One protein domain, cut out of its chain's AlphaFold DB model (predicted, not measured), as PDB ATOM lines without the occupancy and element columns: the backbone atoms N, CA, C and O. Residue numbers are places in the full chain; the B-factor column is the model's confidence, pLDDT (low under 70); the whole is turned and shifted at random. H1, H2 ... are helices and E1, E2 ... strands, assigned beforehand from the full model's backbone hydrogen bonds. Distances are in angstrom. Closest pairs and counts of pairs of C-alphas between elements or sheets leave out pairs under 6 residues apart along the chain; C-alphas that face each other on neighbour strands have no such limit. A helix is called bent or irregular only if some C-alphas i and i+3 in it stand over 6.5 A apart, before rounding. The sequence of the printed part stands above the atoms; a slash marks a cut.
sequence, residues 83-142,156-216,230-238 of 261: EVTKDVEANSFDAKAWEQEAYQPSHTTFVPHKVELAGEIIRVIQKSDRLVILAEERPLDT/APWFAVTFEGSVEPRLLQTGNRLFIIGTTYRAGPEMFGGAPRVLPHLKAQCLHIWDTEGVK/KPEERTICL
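This is residues 83 to 142, 156 to 216 and 230 to 238 of the 261 residues of an uncharacterized protein of Nitrospira sp. UW-LDO-01 (UniProt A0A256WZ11). A small closed barrel of five strands, with E1, E2, E3, E5 and E4 in turn round the ring, has the short helix H1 packed across its outside and a sixth strand, E6, added onto E5 beyond the ring. The two longest strands, E4 and E5, make a strongly bent hairpin that forms part of the barrel wall, and tiny H2 sits outside beside the strands. The printed part has 130 residues, with two named helices and six named strands in the order H1 E1 E2 E3 H2 E4 E5 E6; the sheet is mixed and the class mostly strand. It is compact, with a radius of gyration of the C-alphas of 14.1 A and spans of 45 by 38 by 28 A.

Residues 83 to 94 hold no named element. H1, residues 95 to 102, begins at C-alpha 95 (-48.608, -25.003, -48.284). E1 is residues 114 to 126, 23.9 A long, and bends by 101 degrees at residue 120. E2 is residues 131 to 138, 20.2 A, and E3 residues 158 to 163, 16.4 A. H2 is residues 169 to 172. E4, residues 177 to 192, 19.2 A, begins at C-alpha 177 (-44.804, -13.422, -36.662) and bends by 128 degrees at residue 182. E5, residues 195 to 210, 28.7 A, bends by 106 degrees at residue 205. E6, residues 233 to 237, ends at C-alpha 237 (-42.053, -26.328, -27.061).

In the barrel, E1 and E2 are an antiparallel hairpin, with N 122 and O 134 at 2.8 A. E2 and E3 are antiparallel, with N 133 and O 161 at 2.8 A. E3 and E5 are parallel, with N 162 and O 202 at 2.8 A. E5 and E4 are an antiparallel hairpin, with N 190 and O 197 at 2.8 A. E4 and E1 close the ring antiparallel, with N 180 and O 117 at 2.8 A. E6 is antiparallel to E5, with N 207 and O 236 at 2.8 A; E3 and E6 lie on one side of E5, E4 on the other side. H1 is on the barrel, outside it, at a height over the sheet of 7.8 A; its closest C-alphas to E5 are those of Ala 102 and Pro 200, 5.5 A. It runs across the strands, at 81 degrees to E3 on the local plane. H2 is on the barrel, outside it and over none of the strands; its C-alpha of Leu 171 is 6.5 A from that of Ile 209 in E5, their closest pair. In H1 every O i to N i+4 pair is within hydrogen-bond range; H2 is too short for one.

The two C-alphas farthest apart, those of Ser 106 and Lys 230, are 45.9 A apart. Residues 143 to 155 and 217 to 229 are not printed, leaving C-alpha gaps of 16.8 A and 13.8 A. The link H1 to E1 is long. The mean pLDDT of the printed part is 85.5; residues 90 to 92, 105 to 109, 140 to 142, 214 to 216 and 230 are under 70.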
ATOM      1  N   GLU A  83     -34.213 -32.320 -31.545       86.62
ATOM      2  CA  GLU A  83     -35.161 -33.421 -31.387       86.62
ATOM      3  C   GLU A  83     -36.494 -33.136 -32.087       86.62
ATOM      4  O   GLU A  83     -37.125 -34.052 -32.618       86.62
ATOM      5  N   VAL A  84     -36.933 -31.873 -32.102       86.69
ATOM      6  CA  VAL A  84     -38.204 -31.488 -32.725       86.69
ATOM      7  C   VAL A  84     -38.045 -31.199 -34.210       86.69
ATOM      8  O   VAL A  84     -38.998 -31.397 -34.951       86.69
ATOM      9  N   THR A  85     -36.856 -30.816 -34.674       85.69
ATOM     10  CA  THR A  85     -36.592 -30.568 -36.102       85.69
ATOM     11  C   THR A  85     -36.227 -31.831 -36.875       85.69
ATOM     12  O   THR A  85     -36.219 -31.831 -38.105       85.69
ATOM     13  N   LYS A  86     -35.975 -32.942 -36.176       85.94
ATOM     14  CA  LYS A  86     -35.760 -34.242 -36.809       85.94
ATOM     15  C   LYS A  86     -36.961 -34.633 -37.679       85.94
ATOM     16  O   LYS A  86     -38.101 -34.522 -37.230       85.94
ATOM     17  N   ASP A  87     -36.700 -35.124 -38.888       84.94
ATOM     18  CA  ASP A  87     -37.715 -35.604 -39.839       84.94
ATOM     19  C   ASP A  87     -38.703 -34.515 -40.313       84.94
ATOM     20  O   ASP A  87     -39.798 -34.826 -40.773       84.94
ATOM     21  N   VAL A  88     -38.342 -33.233 -40.183       85.81
ATOM     22  CA  VAL A  88     -39.102 -32.122 -40.770       85.81
ATOM     23  C   VAL A  88     -38.873 -32.087 -42.279       85.81
ATOM     24  O   VAL A  88     -37.733 -32.110 -42.745       85.81
ATOM     25  N   GLU A  89     -39.956 -31.966 -43.041       79.94
ATOM     26  CA  GLU A  89     -39.941 -31.736 -44.489       79.94
ATOM     27  C   GLU A  89     -39.533 -30.287 -44.801       79.94
ATOM     28  O   GLU A  89     -40.314 -29.468 -45.287       79.94
ATOM     29  N   ALA A  90     -38.287 -29.937 -44.481       65.31
ATOM     30  CA  ALA A  90     -37.762 -28.595 -44.695       65.31
ATOM     31  C   ALA A  90     -37.738 -28.269 -46.198       65.31
ATOM     32  O   ALA A  90     -37.222 -29.044 -47.006       65.31
ATOM     33  N   ASN A  91     -38.284 -27.108 -46.574       60.75
ATOM     34  CA  ASN A  91     -38.242 -26.531 -47.928       60.75
ATOM     35  C   ASN A  91     -38.929 -27.327 -49.057       60.75
ATOM     36  O   ASN A  91     -38.797 -26.948 -50.220       60.75
ATOM     37  N   SER A  92     -39.645 -28.413 -48.751       61.31
ATOM     38  CA  SER A  92     -40.372 -29.223 -49.750       61.31
ATOM     39  C   SER A  92     -41.885 -29.232 -49.549       61.31
ATOM     40  O   SER A  92     -42.616 -29.664 -50.439       61.31
ATOM     41  N   PHE A  93     -42.358 -28.722 -48.413       76.25
ATOM     42  CA  PHE A  93     -43.778 -28.618 -48.135       76.25
ATOM     43  C   PHE A  93     -44.414 -27.467 -48.928       76.25
ATOM     44  O   PHE A  93     -44.079 -26.300 -48.727       76.25
ATOM     45  N   ASP A  94     -45.345 -27.799 -49.821       78.31
ATOM     46  CA  ASP A  94     -46.136 -26.826 -50.576       78.31
ATOM     47  C   ASP A  94     -47.440 -26.523 -49.822       78.31
ATOM     48  O   ASP A  94     -48.436 -27.250 -49.921       78.31
ATOM     49  N   ALA A  95     -47.444 -25.429 -49.057       77.50
ATOM     50  CA  ALA A  95     -48.608 -25.003 -48.284       77.50
ATOM     51  C   ALA A  95     -49.823 -24.660 -49.160       77.50
ATOM     52  O   ALA A  95     -50.964 -24.797 -48.715       77.50
ATOM     53  N   LYS A  96     -49.607 -24.252 -50.416       79.94
ATOM     54  CA  LYS A  96     -50.691 -23.955 -51.355       79.94
ATOM     55  C   LYS A  96     -51.327 -25.238 -51.878       79.94
ATOM     56  O   LYS A  96     -52.554 -25.316 -51.943       79.94
ATOM     57  N   ALA A  97     -50.522 -26.247 -52.211       82.00
ATOM     58  CA  ALA A  97     -51.030 -27.577 -52.549       82.00
ATOM     59  C   ALA A  97     -51.812 -28.178 -51.371       82.00
ATOM     60  O   ALA A  97     -52.907 -28.709 -51.560       82.00
ATOM     61  N   TRP A  98     -51.307 -27.999 -50.148       79.62
ATOM     62  CA  TRP A  98     -51.989 -28.423 -48.929       79.62
ATOM     63  C   TRP A  98     -53.326 -27.702 -48.696       79.62
ATOM     64  O   TRP A  98     -54.323 -28.345 -48.361       79.62
ATOM     65  N   GLU A  99     -53.394 -26.383 -48.914       80.75
ATOM     66  CA  GLU A  99     -54.661 -25.639 -48.847       80.75
ATOM     67  C   GLU A  99     -55.660 -26.156 -49.902       80.75
ATOM     68  O   GLU A  99     -56.839 -26.342 -49.606       80.75
ATOM     69  N   GLN A 100     -55.204 -26.455 -51.121       81.31
ATOM     70  CA  GLN A 100     -56.060 -27.013 -52.173       81.31
ATOM     71  C   GLN A 100     -56.571 -28.421 -51.845       81.31
ATOM     72  O   GLN A 100     -57.738 -28.719 -52.104       81.31
ATOM     73  N   GLU A 101     -55.731 -29.281 -51.266       79.88
ATOM     74  CA  GLU A 101     -56.136 -30.602 -50.778       79.88
ATOM     75  C   GLU A 101     -57.193 -30.479 -49.674       79.88
ATOM     76  O   GLU A 101     -58.190 -31.200 -49.686       79.88
ATOM     77  N   ALA A 102     -57.044 -29.497 -48.778       75.38
ATOM     78  CA  ALA A 102     -57.999 -29.239 -47.705       75.38
ATOM     79  C   ALA A 102     -59.414 -28.885 -48.203       75.38
ATOM     80  O   ALA A 102     -60.392 -29.155 -47.500       75.38
ATOM     81  N   TYR A 103     -59.549 -28.320 -49.408       75.44
ATOM     82  CA  TYR A 103     -60.850 -28.022 -50.021       75.44
ATOM     83  C   TYR A 103     -61.452 -29.193 -50.813       75.44
ATOM     84  O   TYR A 103     -62.604 -29.093 -51.242       75.44
ATOM     85  N   GLN A 104     -60.726 -30.296 -51.021       75.44
ATOM     86  CA  GLN A 104     -61.243 -31.447 -51.758       75.44
ATOM     87  C   GLN A 104     -62.051 -32.382 -50.835       75.44
ATOM     88  O   GLN A 104     -61.489 -33.010 -49.938       75.44
ATOM     89  N   PRO A 105     -63.367 -32.557 -51.063       57.59
ATOM     90  CA  PRO A 105     -64.243 -33.332 -50.178       57.59
ATOM     91  C   PRO A 105     -64.042 -34.859 -50.248       57.59
ATOM     92  O   PRO A 105     -64.688 -35.588 -49.500       57.59
ATOM     93  N   SER A 106     -63.192 -35.362 -51.151       60.09
ATOM     94  CA  SER A 106     -63.074 -36.790 -51.489       60.09
ATOM     95  C   SER A 106     -61.902 -37.541 -50.843       60.09
ATOM     96  O   SER A 106     -61.773 -38.744 -51.074       60.09
ATOM     97  N   HIS A 107     -61.034 -36.895 -50.057       52.88
ATOM     98  CA  HIS A 107     -59.820 -37.556 -49.554       52.88
ATOM     99  C   HIS A 107     -60.078 -38.354 -48.277       52.88
ATOM    100  O   HIS A 107     -60.286 -37.823 -47.189       52.88
ATOM    101  N   THR A 108     -60.057 -39.674 -48.440       52.78
ATOM    102  CA  THR A 108     -60.263 -40.682 -47.393       52.78
ATOM    103  C   THR A 108     -59.020 -40.940 -46.538       52.78
ATOM    104  O   THR A 108     -59.112 -41.672 -45.556       52.78
ATOM    105  N   THR A 109     -57.881 -40.304 -46.827       62.19
ATOM    106  CA  THR A 109     -56.649 -40.444 -46.037       62.19
ATOM    107  C   THR A 109     -55.809 -39.173 -46.099       62.19
ATOM    108  O   THR A 109     -54.966 -39.026 -46.976       62.19
ATOM    109  N   PHE A 110     -56.029 -38.263 -45.150       71.38
ATOM    110  CA  PHE A 110     -55.105 -37.161 -44.890       71.38
ATOM    111  C   PHE A 110     -53.773 -37.751 -44.402       71.38
ATOM    112  O   PHE A 110     -53.754 -38.425 -43.368       71.38
ATOM    113  N   VAL A 111     -52.679 -37.530 -45.134       81.44
ATOM    114  CA  VAL A 111     -51.345 -38.003 -44.734       81.44
ATOM    115  C   VAL A 111     -50.726 -36.971 -43.787       81.44
ATOM    116  O   VAL A 111     -50.586 -35.810 -44.162       81.44
ATOM    117  N   PRO A 112     -50.387 -37.334 -42.537       87.25
ATOM    118  CA  PRO A 112     -49.744 -36.401 -41.623       87.25
ATOM    119  C   PRO A 112     -48.307 -36.109 -42.065       87.25
ATOM    120  O   PRO A 112     -47.483 -37.020 -42.121       87.25
ATOM    121  N   HIS A 113     -48.002 -34.837 -42.312       89.44
ATOM    122  CA  HIS A 113     -46.665 -34.356 -42.656       89.44
ATOM    123  C   HIS A 113     -46.086 -33.560 -41.498       89.44
ATOM    124  O   HIS A 113     -46.774 -32.720 -40.909       89.44
ATOM    125  N   LYS A 114     -44.821 -33.813 -41.161       92.94
ATOM    126  CA  LYS A 114     -44.098 -32.998 -40.186       92.94
ATOM    127  C   LYS A 114     -43.452 -31.825 -40.913       92.94
ATOM    128  O   LYS A 114     -42.586 -32.018 -41.758       92.94
ATOM    129  N   VAL A 115     -43.881 -30.617 -40.576       91.94
ATOM    130  CA  VAL A 115     -43.604 -29.409 -41.356       91.94
ATOM    131  C   VAL A 115     -42.971 -28.320 -40.505       91.94
ATOM    132  O   VAL A 115     -43.193 -28.244 -39.292       91.94
ATOM    133  N   GLU A 116     -42.214 -27.462 -41.181       91.62
ATOM    134  CA  GLU A 116     -41.759 -26.169 -40.686       91.62
ATOM    135  C   GLU A 116     -42.450 -25.078 -41.496       91.62
ATOM    136  O   GLU A 116     -42.338 -25.045 -42.720       91.62
ATOM    137  N   LEU A 117     -43.197 -24.210 -40.817       90.38
ATOM    138  CA  LEU A 117     -43.959 -23.136 -41.446       90.38
ATOM    139  C   LEU A 117     -43.703 -21.813 -40.741       90.38
ATOM    140  O   LEU A 117     -43.615 -21.763 -39.514       90.38
ATOM    141  N   ALA A 118     -43.662 -20.737 -41.519       90.31
ATOM    142  CA  ALA A 118     -43.690 -19.378 -41.007       90.31
ATOM    143  C   ALA A 118     -45.013 -18.701 -41.358       90.31
ATOM    144  O   ALA A 118     -45.634 -18.964 -42.388       90.31
ATOM    145  N   GLY A 119     -45.453 -17.803 -40.485       90.94
ATOM    146  CA  GLY A 119     -46.676 -17.060 -40.711       90.94
ATOM    147  C   GLY A 119     -46.803 -15.809 -39.865       90.94
ATOM    148  O   GLY A 119     -46.005 -15.532 -38.969       90.94
ATOM    149  N   GLU A 120     -47.840 -15.045 -40.172       91.12
ATOM    150  CA  GLU A 120     -48.293 -13.887 -39.413       91.12
ATOM    151  C   GLU A 120     -49.622 -14.225 -38.734       91.12
ATOM    152  O   GLU A 120     -50.536 -14.743 -39.377       91.12
ATOM    153  N   ILE A 121     -49.744 -13.937 -37.435       93.56
ATOM    154  CA  ILE A 121     -50.974 -14.169 -36.674       93.56
ATOM    155  C   ILE A 121     -52.069 -13.259 -37.220       93.56
ATOM    156  O   ILE A 121     -51.994 -12.039 -37.103       93.56
ATOM    157  N   ILE A 122     -53.136 -13.852 -37.740       93.38
ATOM    158  CA  ILE A 122     -54.344 -13.120 -38.125       93.38
ATOM    159  C   ILE A 122     -55.293 -13.051 -36.930       93.38
ATOM    160  O   ILE A 122     -55.893 -12.011 -36.647       93.38
ATOM    161  N   ARG A 123     -55.442 -14.172 -36.215       94.31
ATOM    162  CA  ARG A 123     -56.381 -14.298 -35.101       94.31
ATOM    163  C   ARG A 123     -55.956 -15.395 -34.141       94.31
ATOM    164  O   ARG A 123     -55.412 -16.414 -34.550       94.31
ATOM    165  N   VAL A 124     -56.316 -15.224 -32.877       95.19
ATOM    166  CA  VAL A 124     -56.147 -16.241 -31.842       95.19
ATOM    167  C   VAL A 124     -57.501 -16.572 -31.223       95.19
ATOM    168  O   VAL A 124     -58.302 -15.686 -30.925       95.19
ATOM    169  N   ILE A 125     -57.775 -17.865 -31.077       94.31
ATOM    170  CA  ILE A 125     -58.996 -18.409 -30.490       94.31
ATOM    171  C   ILE A 125     -58.577 -19.281 -29.310       94.31
ATOM    172  O   ILE A 125     -58.028 -20.371 -29.484       94.31
ATOM    173  N   GLN A 126     -58.862 -18.804 -28.101       92.88
ATOM    174  CA  GLN A 126     -58.686 -19.599 -26.894       92.88
ATOM    175  C   GLN A 126     -59.848 -20.593 -26.774       92.88
ATOM    176  O   GLN A 126     -61.011 -20.194 -26.709       92.88
ATOM    177  N   LYS A 127     -59.536 -21.889 -26.747       90.19
ATOM    178  CA  LYS A 127     -60.467 -22.953 -26.345       90.19
ATOM    179  C   LYS A 127     -60.107 -23.390 -24.914       90.19
ATOM    180  O   LYS A 127     -59.073 -22.982 -24.386       90.19
ATOM    181  N   SER A 128     -60.976 -24.170 -24.273       85.31
ATOM    182  CA  SER A 128     -60.892 -24.538 -22.844       85.31
ATOM    183  C   SER A 128     -59.520 -25.047 -22.387       85.31
ATOM    184  O   SER A 128     -59.115 -24.771 -21.267       85.31
ATOM    185  N   ASP A 129     -58.814 -25.770 -23.253       88.25
ATOM    186  CA  ASP A 129     -57.573 -26.497 -22.962       88.25
ATOM    187  C   ASP A 129     -56.481 -26.292 -24.024       88.25
ATOM    188  O   ASP A 129     -55.400 -26.863 -23.927       88.25
ATOM    189  N   ARG A 130     -56.755 -25.498 -25.063       92.88
ATOM    190  CA  ARG A 130     -55.856 -25.349 -26.211       92.88
ATOM    191  C   ARG A 130     -56.012 -24.011 -26.900       92.88
ATOM    192  O   ARG A 130     -57.089 -23.411 -26.924       92.88
ATOM    193  N   LEU A 131     -54.932 -23.604 -27.535       95.50
ATOM    194  CA  LEU A 131     -54.856 -22.425 -28.367       95.50
ATOM    195  C   LEU A 131     -55.070 -22.807 -29.831       95.50
ATOM    196  O   LEU A 131     -54.463 -23.762 -30.316       95.50
ATOM    197  N   VAL A 132     -55.906 -22.054 -30.543       95.81
ATOM    198  CA  VAL A 132     -55.988 -22.123 -32.006       95.81
ATOM    199  C   VAL A 132     -55.544 -20.787 -32.587       95.81
ATOM    200  O   VAL A 132     -56.198 -19.768 -32.376       95.81
ATOM    201  N   ILE A 133     -54.428 -20.790 -33.310       96.81
ATOM    202  CA  ILE A 133     -53.873 -19.620 -33.996       96.81
ATOM    203  C   ILE A 133     -54.228 -19.740 -35.474       96.81
ATOM    204  O   ILE A 133     -53.884 -20.729 -36.115       96.81
ATOM    205  N   LEU A 134     -54.912 -18.743 -36.020       95.56
ATOM    206  CA  LEU A 134     -55.095 -18.597 -37.459       95.56
ATOM    207  C   LEU A 134     -53.970 -17.720 -37.989       95.56
ATOM    208  O   LEU A 134     -53.791 -16.598 -37.503       95.56
ATOM    209  N   ALA A 135     -53.234 -18.225 -38.970       94.50
ATOM    210  CA  ALA A 135     -52.080 -17.545 -39.532       94.50
ATOM    211  C   ALA A 135     -52.134 -17.506 -41.061       94.50
ATOM    212  O   ALA A 135     -52.670 -18.408 -41.704       94.50
ATOM    213  N   GLU A 136     -51.582 -16.431 -41.616       91.88
ATOM    214  CA  GLU A 136     -51.301 -16.283 -43.042       91.88
ATOM    215  C   GLU A 136     -49.847 -16.688 -43.271       91.88
ATOM    216  O   GLU A 136     -48.965 -16.200 -42.559       91.88
ATOM    217  N   GLU A 137     -49.588 -17.569 -44.236       89.12
ATOM    218  CA  GLU A 137     -48.231 -18.018 -44.538       89.12
ATOM    219  C   GLU A 137     -47.323 -16.845 -44.929       89.12
ATOM    220  O   GLU A 137     -47.692 -15.931 -45.674       89.12
ATOM    221  N   ARG A 138     -46.094 -16.888 -44.417       85.50
ATOM    222  CA  ARG A 138     -45.007 -15.998 -44.811       85.50
ATOM    223  C   ARG A 138     -43.807 -16.844 -45.234       85.50
ATOM    224  O   ARG A 138     -43.556 -17.872 -44.607       85.50
ATOM    225  N   PRO A 139     -43.038 -16.417 -46.251       73.94
ATOM    226  CA  PRO A 139     -41.807 -17.100 -46.618       73.94
ATOM    227  C   PRO A 139     -40.864 -17.229 -45.416       73.94
ATOM    228  O   PRO A 139     -40.672 -16.265 -44.673       73.94
ATOM    229  N   LEU A 140     -40.254 -18.406 -45.264       64.00
ATOM    230  CA  LEU A 140     -39.230 -18.695 -44.251       64.00
ATOM    231  C   LEU A 140     -37.930 -17.900 -44.489       64.00
ATOM    232  O   LEU A 140     -37.128 -17.725 -43.574       64.00
ATOM    233  N   ASP A 141     -37.713 -17.424 -45.719       58.38
ATOM    234  CA  ASP A 141     -36.443 -16.851 -46.149       58.38
ATOM    235  C   ASP A 141     -36.280 -15.388 -45.701       58.38
ATOM    236  O   ASP A 141     -36.927 -14.466 -46.211       58.38
ATOM    237  N   THR A 142     -35.368 -15.166 -44.755       48.03
ATOM    238  CA  THR A 142     -35.007 -13.850 -44.210       48.03
ATOM    239  C   THR A 142     -34.492 -12.860 -45.263       48.03
ATOM    240  O   THR A 142     -34.569 -11.654 -45.045       48.03
ATOM    241  N   ALA A 156     -51.698 -15.197 -49.858       81.25
ATOM    242  CA  ALA A 156     -50.927 -16.223 -49.165       81.25
ATOM    243  C   ALA A 156     -51.882 -17.232 -48.495       81.25
ATOM    244  O   ALA A 156     -52.937 -16.819 -47.993       81.25
ATOM    245  N   PRO A 157     -51.560 -18.537 -48.507       87.75
ATOM    246  CA  PRO A 157     -52.437 -19.553 -47.950       87.75
ATOM    247  C   PRO A 157     -52.584 -19.355 -46.442       87.75
ATOM    248  O   PRO A 157     -51.674 -18.901 -45.742       87.75
ATOM    249  N   TRP A 158     -53.775 -19.661 -45.938       91.50
ATOM    250  CA  TRP A 158     -54.090 -19.553 -44.518       91.50
ATOM    251  C   TRP A 158     -54.130 -20.935 -43.891       91.50
ATOM    252  O   TRP A 158     -54.583 -21.892 -44.513       91.50
ATOM    253  N   PHE A 159     -53.727 -21.027 -42.632       93.88
ATOM    254  CA  PHE A 159     -53.758 -22.280 -41.890       93.88
ATOM    255  C   PHE A 159     -54.108 -22.061 -40.419       93.88
ATOM    256  O   PHE A 159     -53.978 -20.966 -39.864       93.88
ATOM    257  N   ALA A 160     -54.573 -23.135 -39.784       95.69
ATOM    258  CA  ALA A 160     -54.919 -23.171 -38.374       95.69
ATOM    259  C   ALA A 160     -53.902 -24.010 -37.590       95.69
ATOM    260  O   ALA A 160     -53.712 -25.201 -37.839       95.69
ATOM    261  N   VAL A 161     -53.280 -23.399 -36.589       97.06
ATOM    262  CA  VAL A 161     -52.330 -24.046 -35.687       97.06
ATOM    263  C   VAL A 161     -53.017 -24.342 -34.368       97.06
ATOM    264  O   VAL A 161     -53.485 -23.431 -33.693       97.06
ATOM    265  N   THR A 162     -53.061 -25.610 -33.978       96.81
ATOM    266  CA  THR A 162     -53.476 -26.009 -32.629       96.81
ATOM    267  C   THR A 162     -52.244 -26.191 -31.754       96.81
ATOM    268  O   THR A 162     -51.347 -26.944 -32.124       96.81
ATOM    269  N   PHE A 163     -52.212 -25.535 -30.596       96.94
ATOM    270  CA  PHE A 163     -51.129 -25.648 -29.622       96.94
ATOM    271  C   PHE A 163     -51.694 -25.916 -28.224       96.94
ATOM    272  O   PHE A 163     -52.606 -25.227 -27.772       96.94
ATOM    273  N   GLU A 164     -51.162 -26.933 -27.550       95.62
ATOM    274  CA  GLU A 164     -51.643 -27.409 -26.239       95.62
ATOM    275  C   GLU A 164     -50.792 -26.882 -25.066       95.62
ATOM    276  O   GLU A 164     -50.920 -27.334 -23.932       95.62
ATOM    277  N   GLY A 165     -49.904 -25.921 -25.331       92.38
ATOM    278  CA  GLY A 165     -49.070 -25.274 -24.325       92.38
ATOM    279  C   GLY A 165     -49.589 -23.889 -23.946       92.38
ATOM    280  O   GLY A 165     -50.395 -23.281 -24.651       92.38
ATOM    281  N   SER A 166     -49.081 -23.363 -22.833       92.62
ATOM    282  CA  SER A 166     -49.335 -21.981 -22.430       92.62
ATOM    283  C   SER A 166     -48.430 -21.030 -23.210       92.62
ATOM    284  O   SER A 166     -47.211 -21.197 -23.219       92.62
ATOM    285  N   VAL A 167     -49.023 -20.007 -23.821       94.25
ATOM    286  CA  VAL A 167     -48.304 -18.916 -24.485       94.25
ATOM    287  C   VAL A 167     -48.706 -17.611 -23.821       94.25
ATOM    288  O   VAL A 167     -49.874 -17.395 -23.504       94.25
ATOM    289  N   GLU A 168     -47.735 -16.737 -23.591       94.12
ATOM    290  CA  GLU A 168     -48.006 -15.447 -22.974       94.12
ATOM    291  C   GLU A 168     -48.889 -14.572 -23.891       94.12
ATOM    292  O   GLU A 168     -48.561 -14.418 -25.071       94.12
ATOM    293  N   PRO A 169     -49.980 -13.954 -23.391       92.88
ATOM    294  CA  PRO A 169     -50.936 -13.227 -24.235       92.88
ATOM    295  C   PRO A 169     -50.339 -12.102 -25.093       92.88
ATOM    296  O   PRO A 169     -50.850 -11.811 -26.175       92.88
ATOM    297  N   ARG A 170     -49.241 -11.475 -24.649       91.12
ATOM    298  CA  ARG A 170     -48.540 -10.434 -25.424       91.12
ATOM    299  C   ARG A 170     -47.889 -10.958 -26.708       91.12
ATOM    300  O   ARG A 170     -47.772 -10.225 -27.675       91.12
ATOM    301  N   LEU A 171     -47.539 -12.245 -26.759       92.06
ATOM    302  CA  LEU A 171     -46.986 -12.875 -27.962       92.06
ATOM    303  C   LEU A 171     -48.082 -13.235 -28.974       92.06
ATOM    304  O   LEU A 171     -47.801 -13.431 -30.150       92.06
ATOM    305  N   LEU A 172     -49.341 -13.292 -28.541       93.69
ATOM    306  CA  LEU A 172     -50.485 -13.767 -29.325       93.69
ATOM    307  C   LEU A 172     -51.256 -12.644 -30.032       93.69
ATOM    308  O   LEU A 172     -52.428 -12.806 -30.374       93.69
ATOM    309  N   GLN A 173     -50.617 -11.495 -30.234       92.75
ATOM    310  CA  GLN A 173     -51.238 -10.354 -30.896       92.75
ATOM    311  C   GLN A 173     -51.310 -10.567 -32.410       92.75
ATOM    312  O   GLN A 173     -50.407 -11.137 -33.024       92.75
ATOM    313  N   THR A 174     -52.387 -10.082 -33.029       91.88
ATOM    314  CA  THR A 174     -52.495 -10.023 -34.492       91.88
ATOM    315  C   THR A 174     -51.325  -9.222 -35.072       91.88
ATOM    316  O   THR A 174     -51.000  -8.146 -34.576       91.88
ATOM    317  N   GLY A 175     -50.703  -9.736 -36.132       87.69
ATOM    318  CA  GLY A 175     -49.520  -9.153 -36.769       87.69
ATOM    319  C   GLY A 175     -48.184  -9.659 -36.217       87.69
ATOM    320  O   GLY A 175     -47.150  -9.456 -36.865       87.69
ATOM    321  N   ASN A 176     -48.171 -10.347 -35.070       89.75
ATOM    322  CA  ASN A 176     -46.965 -11.032 -34.607       89.75
ATOM    323  C   ASN A 176     -46.604 -12.154 -35.581       89.75
ATOM    324  O   ASN A 176     -47.476 -12.811 -36.155       89.75
ATOM    325  N   ARG A 177     -45.304 -12.359 -35.786       89.12
ATOM    326  CA  ARG A 177     -44.804 -13.422 -36.662       89.12
ATOM    327  C   ARG A 177     -44.516 -14.658 -35.837       89.12
ATOM    328  O   ARG A 177     -44.096 -14.549 -34.686       89.12
ATOM    329  N   LEU A 178     -44.700 -15.820 -36.440       92.00
ATOM    330  CA  LEU A 178     -44.326 -17.077 -35.827       92.00
ATOM    331  C   LEU A 178     -43.672 -18.029 -36.816       92.00
ATOM    332  O   LEU A 178     -43.984 -18.025 -38.002       92.00
ATOM    333  N   PHE A 179     -42.793 -18.860 -36.276       92.69
ATOM    334  CA  PHE A 179     -42.304 -20.088 -36.875       92.69
ATOM    335  C   PHE A 179     -42.875 -21.257 -36.088       92.69
ATOM    336  O   PHE A 179     -43.017 -21.204 -34.862       92.69
ATOM    337  N   ILE A 180     -43.229 -22.311 -36.804       94.69
ATOM    338  CA  ILE A 180     -43.940 -23.449 -36.253       94.69
ATOM    339  C   ILE A 180     -43.259 -24.716 -36.721       94.69
ATOM    340  O   ILE A 180     -43.081 -24.911 -37.918       94.69
ATOM    341  N   ILE A 181     -42.977 -25.602 -35.772       94.81
ATOM    342  CA  ILE A 181     -42.687 -27.004 -36.054       94.81
ATOM    343  C   ILE A 181     -43.898 -27.805 -35.603       94.81
ATOM    344  O   ILE A 181     -44.294 -27.744 -34.434       94.81
ATOM    345  N   GLY A 182     -44.513 -28.543 -36.521       95.25
ATOM    346  CA  GLY A 182     -45.749 -29.258 -36.229       95.25
ATOM    347  C   GLY A 182     -46.055 -30.383 -37.198       95.25
ATOM    348  O   GLY A 182     -45.291 -30.663 -38.115       95.25
ATOM    349  N   THR A 183     -47.190 -31.037 -36.977       94.69
ATOM    350  CA  THR A 183     -47.690 -32.101 -37.847       94.69
ATOM    351  C   THR A 183     -49.050 -31.714 -38.405       94.69
ATOM    352  O   THR A 183     -49.973 -31.396 -37.646       94.69
ATOM    353  N   THR A 184     -49.186 -31.730 -39.726       92.25
ATOM    354  CA  THR A 184     -50.471 -31.544 -40.403       92.25
ATOM    355  C   THR A 184     -51.394 -32.716 -40.044       92.25
ATOM    356  O   THR A 184     -50.923 -33.835 -39.844       92.25
ATOM    357  N   TYR A 185     -52.708 -32.506 -39.888       87.19
ATOM    358  CA  TYR A 185     -53.587 -33.634 -39.510       87.19
ATOM    359  C   TYR A 185     -55.018 -33.625 -40.055       87.19
ATOM    360  O   TYR A 185     -55.660 -34.675 -40.026       87.19
ATOM    361  N   ARG A 186     -55.561 -32.479 -40.484       88.69
ATOM    362  CA  ARG A 186     -56.887 -32.416 -41.125       88.69
ATOM    363  C   ARG A 186     -57.116 -31.091 -41.843       88.69
ATOM    364  O   ARG A 186     -56.421 -30.119 -41.576       88.69
ATOM    365  N   ALA A 187     -58.192 -31.029 -42.616       88.31
ATOM    366  CA  ALA A 187     -58.886 -29.792 -42.952       88.31
ATOM    367  C   ALA A 187     -60.115 -29.611 -42.049       88.31
ATOM    368  O   ALA A 187     -60.714 -30.594 -41.601       88.31
ATOM    369  N   GLY A 188     -60.499 -28.374 -41.744       87.31
ATOM    370  CA  GLY A 188     -61.647 -28.115 -40.880       87.31
ATOM    371  C   GLY A 188     -62.188 -26.694 -40.999       87.31
ATOM    372  O   GLY A 188     -61.459 -25.794 -41.407       87.31
ATOM    373  N   PRO A 189     -63.473 -26.475 -40.675       89.50
ATOM    374  CA  PRO A 189     -64.054 -25.144 -40.697       89.50
ATOM    375  C   PRO A 189     -63.564 -24.323 -39.498       89.50
ATOM    376  O   PRO A 189     -63.696 -24.744 -38.349       89.50
ATOM    377  N   GLU A 190     -63.075 -23.120 -39.769       91.19
ATOM    378  CA  GLU A 190     -62.770 -22.100 -38.772       91.19
ATOM    379  C   GLU A 190     -63.544 -20.814 -39.079       91.19
ATOM    380  O   GLU A 190     -63.767 -20.444 -40.233       91.19
ATOM    381  N   MET A 191     -64.012 -20.137 -38.030       87.31
ATOM    382  CA  MET A 191     -64.860 -18.955 -38.182       87.31
ATOM    383  C   MET A 191     -64.012 -17.707 -38.426       87.31
ATOM    384  O   MET A 191     -63.259 -17.273 -37.548       87.31
ATOM    385  N   PHE A 192     -64.208 -17.066 -39.576       80.56
ATOM    386  CA  PHE A 192     -63.540 -15.824 -39.952       80.56
ATOM    387  C   PHE A 192     -64.560 -14.786 -40.427       80.56
ATOM    388  O   PHE A 192     -65.353 -15.052 -41.325       80.56
ATOM    389  N   GLY A 193     -64.593 -13.607 -39.795       81.94
ATOM    390  CA  GLY A 193     -65.548 -12.549 -40.163       81.94
ATOM    391  C   GLY A 193     -67.028 -12.962 -40.086       81.94
ATOM    392  O   GLY A 193     -67.854 -12.394 -40.787       81.94
ATOM    393  N   GLY A 194     -67.368 -13.970 -39.274       84.69
ATOM    394  CA  GLY A 194     -68.730 -14.508 -39.169       84.69
ATOM    395  C   GLY A 194     -69.088 -15.592 -40.193       84.69
ATOM    396  O   GLY A 194     -70.169 -16.161 -40.089       84.69
ATOM    397  N   ALA A 195     -68.188 -15.938 -41.119       86.69
ATOM    398  CA  ALA A 195     -68.372 -17.032 -42.071       86.69
ATOM    399  C   ALA A 195     -67.412 -18.202 -41.771       86.69
ATOM    400  O   ALA A 195     -66.257 -17.967 -41.399       86.69
ATOM    401  N   PRO A 196     -67.851 -19.465 -41.919       88.19
ATOM    402  CA  PRO A 196     -66.949 -20.606 -41.844       88.19
ATOM    403  C   PRO A 196     -66.057 -20.650 -43.091       88.19
ATOM    404  O   PRO A 196     -66.551 -20.620 -44.217       88.19
ATOM    405  N   ARG A 197     -64.743 -20.766 -42.893       88.12
ATOM    406  CA  ARG A 197     -63.763 -21.054 -43.946       88.12
ATOM    407  C   ARG A 197     -63.082 -22.376 -43.625       88.12
ATOM    408  O   ARG A 197     -62.631 -22.570 -42.500       88.12
ATOM    409  N   VAL A 198     -63.025 -23.287 -44.591       88.88
ATOM    410  CA  VAL A 198     -62.252 -24.525 -44.434       88.88
ATOM    411  C   VAL A 198     -60.780 -24.162 -44.515       88.88
ATOM    412  O   VAL A 198     -60.354 -23.561 -45.494       88.88
ATOM    413  N   LEU A 199     -60.032 -24.484 -43.468       90.88
ATOM    414  CA  LEU A 199     -58.602 -24.254 -43.403       90.88
ATOM    415  C   LEU A 199     -57.872 -25.577 -43.188       90.88
ATOM    416  O   LEU A 199     -58.396 -26.481 -42.529       90.88
ATOM    417  N   PRO A 200     -56.652 -25.695 -43.710       91.81
ATOM    418  CA  PRO A 200     -55.748 -26.752 -43.319       91.81
ATOM    419  C   PRO A 200     -55.297 -26.572 -41.853       91.81
ATOM    420  O   PRO A 200     -55.017 -25.461 -41.398       91.81
ATOM    421  N   HIS A 201     -55.250 -27.667 -41.090       93.25
ATOM    422  CA  HIS A 201     -54.879 -27.677 -39.675       93.25
ATOM    423  C   HIS A 201     -53.591 -28.450 -39.409       93.25
ATOM    424  O   HIS A 201     -53.419 -29.591 -39.851       93.25
ATOM    425  N   LEU A 202     -52.760 -27.879 -38.542       94.81
ATOM    426  CA  LEU A 202     -51.589 -28.539 -37.980       94.81
ATOM    427  C   LEU A 202     -51.580 -28.475 -36.448       94.81
ATOM    428  O   LEU A 202     -52.111 -27.546 -35.837       94.81
ATOM    429  N   LYS A 203     -50.993 -29.492 -35.817       96.00
ATOM    430  CA  LYS A 203     -50.699 -29.514 -34.382       96.00
ATOM    431  C   LYS A 203     -49.258 -29.075 -34.186       96.00
ATOM    432  O   LYS A 203     -48.352 -29.736 -34.686       96.00
ATOM    433  N   ALA A 204     -49.049 -27.970 -33.485       96.69
ATOM    434  CA  ALA A 204     -47.715 -27.468 -33.203       96.69
ATOM    435  C   ALA A 204     -47.068 -28.252 -32.055       96.69
ATOM    436  O   ALA A 204     -47.661 -28.410 -30.989       96.69
ATOM    437  N   GLN A 205     -45.834 -28.698 -32.280       96.12
ATOM    438  CA  GLN A 205     -44.941 -29.210 -31.244       96.12
ATOM    439  C   GLN A 205     -44.128 -28.066 -30.635       96.12
ATOM    440  O   GLN A 205     -43.956 -28.014 -29.419       96.12
ATOM    441  N   CYS A 206     -43.676 -27.126 -31.468       96.00
ATOM    442  CA  CYS A 206     -42.997 -25.916 -31.031       96.00
ATOM    443  C   CYS A 206     -43.495 -24.693 -31.790       96.00
ATOM    444  O   CYS A 206     -43.806 -24.759 -32.980       96.00
ATOM    445  N   LEU A 207     -43.508 -23.570 -31.085       96.12
ATOM    446  CA  LEU A 207     -43.731 -22.238 -31.617       96.12
ATOM    447  C   LEU A 207     -42.501 -21.392 -31.314       96.12
ATOM    448  O   LEU A 207     -41.977 -21.437 -30.204       96.12
ATOM    449  N   HIS A 208     -42.067 -20.594 -32.274       93.81
ATOM    450  CA  HIS A 208     -41.166 -19.481 -32.037       93.81
ATOM    451  C   HIS A 208     -41.873 -18.212 -32.489       93.81
ATOM    452  O   HIS A 208     -42.289 -18.129 -33.639       93.81
ATOM    453  N   ILE A 209     -42.080 -17.260 -31.583       92.81
ATOM    454  CA  ILE A 209     -42.913 -16.081 -31.838       92.81
ATOM    455  C   ILE A 209     -42.079 -14.823 -31.641       92.81
ATOM    456  O   ILE A 209     -41.385 -14.705 -30.631       92.81
ATOM    457  N   TRP A 210     -42.208 -13.878 -32.572       88.94
ATOM    458  CA  TRP A 210     -41.667 -12.528 -32.462       88.94
ATOM    459  C   TRP A 210     -42.779 -11.533 -32.149       88.94
ATOM    460  O   TRP A 210     -43.760 -11.438 -32.894       88.94
ATOM    461  N   ASP A 211     -42.592 -10.759 -31.084       87.50
ATOM    462  CA  ASP A 211     -43.476  -9.652 -30.728       87.50
ATOM    463  C   ASP A 211     -43.201  -8.440 -31.625       87.50
ATOM    464  O   ASP A 211     -42.307  -7.627 -31.381       87.50
ATOM    465  N   THR A 212     -43.965  -8.315 -32.706       78.44
ATOM    466  CA  THR A 212     -43.769  -7.228 -33.666       78.44
ATOM    467  C   THR A 212     -44.376  -5.912 -33.185       78.44
ATOM    468  O   THR A 212     -44.223  -4.905 -33.877       78.44
ATOM    469  N   GLU A 213     -45.049  -5.886 -32.023       73.50
ATOM    470  CA  GLU A 213     -45.823  -4.744 -31.514       73.50
ATOM    471  C   GLU A 213     -46.820  -4.192 -32.557       73.50
ATOM    472  O   GLU A 213     -47.101  -2.994 -32.612       73.50
ATOM    473  N   GLY A 214     -47.325  -5.052 -33.451       61.75
ATOM    474  CA  GLY A 214     -48.211  -4.654 -34.551       61.75
ATOM    475  C   GLY A 214     -47.523  -3.869 -35.680       61.75
ATOM    476  O   GLY A 214     -48.183  -3.431 -36.626       61.75
ATOM    477  N   VAL A 215     -46.199  -3.702 -35.632       62.44
ATOM    478  CA  VAL A 215     -45.421  -3.056 -36.690       62.44
ATOM    479  C   VAL A 215     -45.038  -4.115 -37.722       62.44
ATOM    480  O   VAL A 215     -44.123  -4.910 -37.512       62.44
ATOM    481  N   LYS A 216     -45.712  -4.095 -38.882       56.84
ATOM    482  CA  LYS A 216     -45.555  -5.079 -39.979       56.84
ATOM    483  C   LYS A 216     -44.105  -5.304 -40.458       56.84
ATOM    484  O   LYS A 216     -43.825  -6.329 -41.080       56.84
ATOM    485  N   LYS A 230     -34.050  -5.281 -31.739       65.62
ATOM    486  CA  LYS A 230     -34.486  -6.667 -31.928       65.62
ATOM    487  C   LYS A 230     -35.785  -6.856 -31.124       65.62
ATOM    488  O   LYS A 230     -35.715  -6.690 -29.907       65.62
ATOM    489  N   PRO A 231     -36.946  -7.153 -31.737       72.75
ATOM    490  CA  PRO A 231     -38.109  -7.624 -31.004       72.75
ATOM    491  C   PRO A 231     -37.830  -8.698 -29.965       72.75
ATOM    492  O   PRO A 231     -36.852  -9.447 -30.028       72.75
ATOM    493  N   GLU A 232     -38.733  -8.768 -28.994       84.38
ATOM    494  CA  GLU A 232     -38.756  -9.903 -28.090       84.38
ATOM    495  C   GLU A 232     -39.142 -11.152 -28.888       84.38
ATOM    496  O   GLU A 232     -40.121 -11.155 -29.637       84.38
ATOM    497  N   GLU A 233     -38.353 -12.210 -28.731       87.94
ATOM    498  CA  GLU A 233     -38.588 -13.497 -29.371       87.94
ATOM    499  C   GLU A 233     -38.617 -14.601 -28.314       87.94
ATOM    500  O   GLU A 233     -37.882 -14.557 -27.319       87.94
ATOM    501  N   ARG A 234     -39.501 -15.583 -28.489       91.81
ATOM    502  CA  ARG A 234     -39.699 -16.673 -27.526       91.81
ATOM    503  C   ARG A 234     -39.942 -17.984 -28.259       91.81
ATOM    504  O   ARG A 234     -40.897 -18.082 -29.026       91.81
ATOM    505  N   THR A 235     -39.129 -18.997 -27.957       93.56
ATOM    506  CA  THR A 235     -39.399 -20.394 -28.331       93.56
ATOM    507  C   THR A 235     -40.150 -21.094 -27.204       93.56
ATOM    508  O   THR A 235     -39.723 -21.054 -26.051       93.56
ATOM    509  N   ILE A 236     -41.251 -21.761 -27.537       95.19
ATOM    510  CA  ILE A 236     -42.079 -22.536 -26.617       95.19
ATOM    511  C   ILE A 236     -42.327 -23.894 -27.265       95.19
ATOM    512  O   ILE A 236     -42.920 -23.979 -28.338       95.19
ATOM    513  N   CYS A 237     -41.877 -24.955 -26.607       95.06
ATOM    514  CA  CYS A 237     -42.053 -26.328 -27.061       95.06
ATOM    515  C   CYS A 237     -42.899 -27.107 -26.064       95.06
ATOM    516  O   CYS A 237     -42.773 -26.916 -24.852       95.06
ATOM    517  N   LEU A 238     -43.743 -28.000 -26.572       93.06
ATOM    518  CA  LEU A 238     -44.398 -28.997 -25.741       93.06
ATOM    519  C   LEU A 238     -43.341 -29.959 -25.204       93.06
ATOM    520  O   LEU A 238     -42.444 -30.392 -25.930       93.06
TER     521      LEU A 238